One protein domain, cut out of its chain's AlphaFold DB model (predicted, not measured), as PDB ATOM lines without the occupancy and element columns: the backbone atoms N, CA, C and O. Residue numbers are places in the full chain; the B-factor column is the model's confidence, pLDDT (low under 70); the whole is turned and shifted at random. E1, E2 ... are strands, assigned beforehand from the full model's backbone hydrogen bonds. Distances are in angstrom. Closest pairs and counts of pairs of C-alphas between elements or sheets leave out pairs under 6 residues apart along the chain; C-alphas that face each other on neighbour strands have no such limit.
ATOM      1  N   GLN A  37     204.222 275.518 156.116       53.41
ATOM      2  CA  GLN A  37     205.043 276.729 156.266       53.41
ATOM      3  C   GLN A  37     206.522 276.488 155.948       53.41
ATOM      4  O   GLN A  37     207.196 277.401 155.492       53.41
ATOM      5  N   ALA A  38     207.040 275.269 156.131       51.56
ATOM      6  CA  ALA A  38     208.453 274.976 155.873       51.56
ATOM      7  C   ALA A  38     208.837 275.118 154.388       51.56
ATOM      8  O   ALA A  38     210.012 275.306 154.074       51.56
ATOM      9  N   ARG A  39     207.859 275.052 153.470       63.44
ATOM     10  CA  ARG A  39     208.077 275.319 152.041       63.44
ATOM     11  C   ARG A  39     207.895 276.788 151.660       63.44
ATOM     12  O   ARG A  39     208.349 277.181 150.594       63.44
ATOM     13  N   GLN A  40     207.277 277.605 152.502       72.69
ATOM     14  CA  GLN A  40     207.152 279.041 152.274       72.69
ATOM     15  C   GLN A  40     208.362 279.740 152.880       72.69
ATOM     16  O   GLN A  40     208.544 279.722 154.095       72.69
ATOM     17  N   SER A  41     209.203 280.375 152.066       70.88
ATOM     18  CA  SER A  41     210.326 281.137 152.621       70.88
ATOM     19  C   SER A  41     210.071 282.639 152.546       70.88
ATOM     20  O   SER A  41     209.936 283.207 151.461       70.88
ATOM     21  N   GLY A  42     210.104 283.292 153.707       71.31
ATOM     22  CA  GLY A  42     210.218 284.750 153.834       71.31
ATOM     23  C   GLY A  42     211.666 285.258 153.780       71.31
ATOM     24  O   GLY A  42     211.938 286.359 154.240       71.31
ATOM     25  N   GLY A  43     212.603 284.442 153.288       78.81
ATOM     26  CA  GLY A  43     214.044 284.698 153.333       78.81
ATOM     27  C   GLY A  43     214.782 284.169 152.095       78.81
ATOM     28  O   GLY A  43     214.144 283.873 151.081       78.81
ATOM     29  N   PRO A  44     216.121 284.061 152.144       83.56
ATOM     30  CA  PRO A  44     216.913 283.564 151.022       83.56
ATOM     31  C   PRO A  44     216.534 282.126 150.633       83.56
ATOM     32  O   PRO A  44     216.062 281.336 151.454       83.56
ATOM     33  N   CYS A  45     216.756 281.790 149.362       87.06
ATOM     34  CA  CYS A  45     216.526 280.459 148.797       87.06
ATOM     35  C   CYS A  45     217.564 279.463 149.341       87.06
ATOM     36  O   CYS A  45     218.588 279.203 148.723       87.06
ATOM     37  N   SER A  46     217.317 278.933 150.540       85.12
ATOM     38  CA  SER A  46     218.223 277.987 151.213       85.12
ATOM     39  C   SER A  46     217.831 276.523 151.008       85.12
ATOM     40  O   SER A  46     218.689 275.642 151.085       85.12
ATOM     41  N   SER A  47     216.551 276.268 150.733       87.44
ATOM     42  CA  SER A  47     215.974 274.926 150.649       87.44
ATOM     43  C   SER A  47     215.296 274.731 149.293       87.44
ATOM     44  O   SER A  47     214.246 275.328 149.055       87.44
ATOM     45  N   PRO A  48     215.855 273.903 148.394       88.44
ATOM     46  CA  PRO A  48     215.223 273.598 147.117       88.44
ATOM     47  C   PRO A  48     213.780 273.106 147.285       88.44
ATOM     48  O   PRO A  48     213.471 272.331 148.191       88.44
ATOM     49  N   GLY A  49     212.893 273.555 146.403       84.88
ATOM     50  CA  GLY A  49     211.464 273.258 146.454       84.88
ATOM     51  C   GLY A  49     210.660 274.140 147.413       84.88
ATOM     52  O   GLY A  49     209.448 273.932 147.522       84.88
ATOM     53  N   THR A  50     211.285 275.113 148.092       88.31
ATOM     54  CA  THR A  50     210.536 276.223 148.693       88.31
ATOM     55  C   THR A  50     210.004 277.151 147.613       88.31
ATOM     56  O   THR A  50     210.519 277.209 146.498       88.31
ATOM     57  N   PHE A  51     208.966 277.903 147.943       88.25
ATOM     58  CA  PHE A  51     208.373 278.890 147.061       88.25
ATOM     59  C   PHE A  51     208.047 280.164 147.837       88.25
ATOM     60  O   PHE A  51     207.929 280.169 149.065       88.25
ATOM     61  N   THR A  52     207.925 281.269 147.116       88.56
ATOM     62  CA  THR A  52     207.563 282.565 147.685       88.56
ATOM     63  C   THR A  52     206.863 283.435 146.650       88.56
ATOM     64  O   THR A  52     206.980 283.206 145.445       88.56
ATOM     65  N   CYS A  53     206.133 284.441 147.123       88.62
ATOM     66  CA  CYS A  53     205.593 285.491 146.272       88.62
ATOM     67  C   CYS A  53     206.529 286.697 146.302       88.62
ATOM     68  O   CYS A  53     206.707 287.327 147.342       88.62
ATOM     69  N   GLN A  54     207.084 287.053 145.146       87.00
ATOM     70  CA  GLN A  54     207.893 288.251 144.971       87.00
ATOM     71  C   GLN A  54     207.123 289.256 144.108       87.00
ATOM     72  O   GLN A  54     207.123 289.194 142.877       87.00
ATOM     73  N   GLY A  55     206.411 290.174 144.767       85.56
ATOM     74  CA  GLY A  55     205.579 291.194 144.120       85.56
ATOM     75  C   GLY A  55     204.429 290.594 143.306       85.56
ATOM     76  O   GLY A  55     203.370 290.277 143.843       85.56
ATOM     77  N   ARG A  56     204.650 290.441 141.994       88.69
ATOM     78  CA  ARG A  56     203.686 289.889 141.023       88.69
ATOM     79  C   ARG A  56     204.047 288.481 140.535       88.69
ATOM     80  O   ARG A  56     203.464 288.025 139.560       88.69
ATOM     81  N   ALA A  57     205.034 287.828 141.138       89.19
ATOM     82  CA  ALA A  57     205.579 286.562 140.660       89.19
ATOM     83  C   ALA A  57     205.591 285.491 141.750       89.19
ATOM     84  O   ALA A  57     205.961 285.770 142.890       89.19
ATOM     85  N   VAL A  58     205.259 284.257 141.374       90.25
ATOM     86  CA  VAL A  58     205.569 283.061 142.156       90.25
ATOM     87  C   VAL A  58     206.988 282.635 141.803       90.25
ATOM     88  O   VAL A  58     207.278 282.314 140.649       90.25
ATOM     89  N   MET A  59     207.861 282.611 142.803       90.75
ATOM     90  CA  MET A  59     209.242 282.155 142.687       90.75
ATOM     91  C   MET A  59     209.387 280.814 143.402       90.75
ATOM     92  O   MET A  59     208.818 280.618 144.474       90.75
ATOM     93  N   VAL A  60     210.162 279.901 142.828       91.12
ATOM     94  CA  VAL A  60     210.490 278.597 143.410       91.12
ATOM     95  C   VAL A  60     212.004 278.488 143.531       91.12
ATOM     96  O   VAL A  60     212.747 278.876 142.633       91.12
ATOM     97  N   CYS A  61     212.467 277.992 144.667       91.44
ATOM     98  CA  CYS A  61     213.870 277.765 144.942       91.44
ATOM     99  C   CYS A  61     214.310 276.488 144.222       91.44
ATOM    100  O   CYS A  61     213.805 275.403 144.521       91.44
ATOM    101  N   ASN A  62     215.206 276.592 143.244       89.75
ATOM    102  CA  ASN A  62     215.685 275.423 142.503       89.75
ATOM    103  C   ASN A  62     216.798 274.672 143.266       89.75
ATOM    104  O   ASN A  62     217.223 275.069 144.354       89.75
ATOM    105  N   SER A  63     217.288 273.568 142.695       90.56
ATOM    106  CA  SER A  63     218.376 272.762 143.277       90.56
ATOM    107  C   SER A  63     219.693 273.531 143.424       90.56
ATOM    108  O   SER A  63     220.464 273.253 144.341       90.56
ATOM    109  N   SER A  64     219.923 274.537 142.579       92.50
ATOM    110  CA  SER A  64     221.070 275.447 142.647       92.50
ATOM    111  C   SER A  64     220.927 276.535 143.713       92.50
ATOM    112  O   SER A  64     221.793 277.403 143.798       92.50
ATOM    113  N   ARG A  65     219.867 276.498 144.535       89.56
ATOM    114  CA  ARG A  65     219.582 277.502 145.569       89.56
ATOM    115  C   ARG A  65     219.435 278.911 144.994       89.56
ATOM    116  O   ARG A  65     219.790 279.905 145.627       89.56
ATOM    117  N   THR A  66     218.871 279.000 143.792       91.94
ATOM    118  CA  THR A  66     218.484 280.269 143.183       91.94
ATOM    119  C   THR A  66     216.975 280.360 143.016       91.94
ATOM    120  O   THR A  66     216.275 279.368 142.786       91.94
ATOM    121  N   TRP A  67     216.463 281.581 143.180       90.62
ATOM    122  CA  TRP A  67     215.062 281.875 142.930       90.62
ATOM    123  C   TRP A  67     214.796 281.825 141.435       90.62
ATOM    124  O   TRP A  67     215.296 282.652 140.675       90.62
ATOM    125  N   GLN A  68     213.982 280.863 141.028       93.50
ATOM    126  CA  GLN A  68     213.535 280.712 139.658       93.50
ATOM    127  C   GLN A  68     212.074 281.126 139.551       93.50
ATOM    128  O   GLN A  68     211.238 280.741 140.368       93.50
ATOM    129  N   LEU A  69     211.764 281.910 138.524       91.62
ATOM    130  CA  LEU A  69     210.392 282.276 138.216       91.62
ATOM    131  C   LEU A  69     209.591 281.022 137.850       91.62
ATOM    132  O   LEU A  69     209.970 280.286 136.943       91.62
ATOM    133  N   SER A  70     208.483 280.810 138.554       88.94
ATOM    134  CA  SER A  70     207.519 279.749 138.257       88.94
ATOM    135  C   SER A  70     206.314 280.303 137.501       88.94
ATOM    136  O   SER A  70     205.949 279.778 136.454       88.94
ATOM    137  N   ALA A  71     205.734 281.411 137.976       89.56
ATOM    138  CA  ALA A  71     204.592 282.050 137.325       89.56
ATOM    139  C   ALA A  71     204.577 283.569 137.533       89.56
ATOM    140  O   ALA A  71     204.950 284.064 138.597       89.56
ATOM    141  N   LEU A  72     204.090 284.312 136.536       91.75
ATOM    142  CA  LEU A  72     203.783 285.740 136.647       91.75
ATOM    143  C   LEU A  72     202.274 285.918 136.828       91.75
ATOM    144  O   LEU A  72     201.499 285.606 135.933       91.75
ATOM    145  N   CYS A  73     201.865 286.486 137.957       88.56
ATOM    146  CA  CYS A  73     200.470 286.770 138.303       88.56
ATOM    147  C   CYS A  73     199.939 288.080 137.694       88.56
ATOM    148  O   CYS A  73     198.881 288.559 138.089       88.56
ATOM    149  N   GLY A  74     200.678 288.688 136.761       83.88
ATOM    150  CA  GLY A  74     200.294 289.921 136.070       83.88
ATOM    151  C   GLY A  74     200.439 291.186 136.925       83.88
ATOM    152  O   GLY A  74     201.359 291.975 136.701       83.88
ATOM    153  N   GLY A  75     199.533 291.386 137.890       81.38
ATOM    154  CA  GLY A  75     199.413 292.598 138.710       81.38
ATOM    155  C   GLY A  75     200.162 292.543 140.047       81.38
ATOM    156  O   GLY A  75     200.414 291.475 140.608       81.38
ATOM    157  N   ASN A  76     200.527 293.715 140.581       79.38
ATOM    158  CA  ASN A  76     201.148 293.800 141.904       79.38
ATOM    159  C   ASN A  76     200.119 293.431 142.988       79.38
ATOM    160  O   ASN A  76     199.005 293.943 142.967       79.38
ATOM    161  N   GLY A  77     200.478 292.534 143.910       82.44
ATOM    162  CA  GLY A  77     199.562 292.040 144.949       82.44
ATOM    163  C   GLY A  77     198.653 290.876 144.530       82.44
ATOM    164  O   GLY A  77     197.944 290.341 145.380       82.44
TER     165      GLY A  77
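AT A GLANCE: This is residues 37 to 77 of the 90 residues of an uncharacterized protein of Gaeumannomyces tritici (strain R3-111a-1) (UniProt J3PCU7). With little regular structure, this is a small meander sheet, three short strands side by side, each the antiparallel neighbour of the one before, with a looping stretch of residues 37 to 50 that starts beyond the E1 edge and comes round past the end of the sheet where E1 begins, and a short tail after E3. The printed part has 41 residues, no named helix, and strands E1, E2, E3 in that order along the chain and across the antiparallel sheet. Under half of the residues are in named elements, and the class is all strand. It is compact, with a radius of gyration of the C-alphas of 9.8 A and spans of 27 by 19 by 12 A.

HOW THE PARTS SIT: Inner strand E2, residues 57 to 61, forms a hairpin with E1, residues 51 to 54, at 144 degrees; N 52 and O 59 are 2.9 A apart. E2 and E3, residues 67 to 72, form another at 149 degrees, with N 60 and O 68 at 2.8 A.

IN THESE COORDINATES: E1 begins at C-alpha 51 (208.373, 278.890, 147.061) and is 9.6 A long; E2 is 12.8 A. E3, 13.5 A, ends at C-alpha 72 (203.783, 285.740, 136.647).

THE WHOLE: The C-alphas farthest apart, of Ser 64 and Gly 75, are 27.9 A apart. The printed part has no cut, and both links are tight. Residues 37 to 39 have pLDDT under 70.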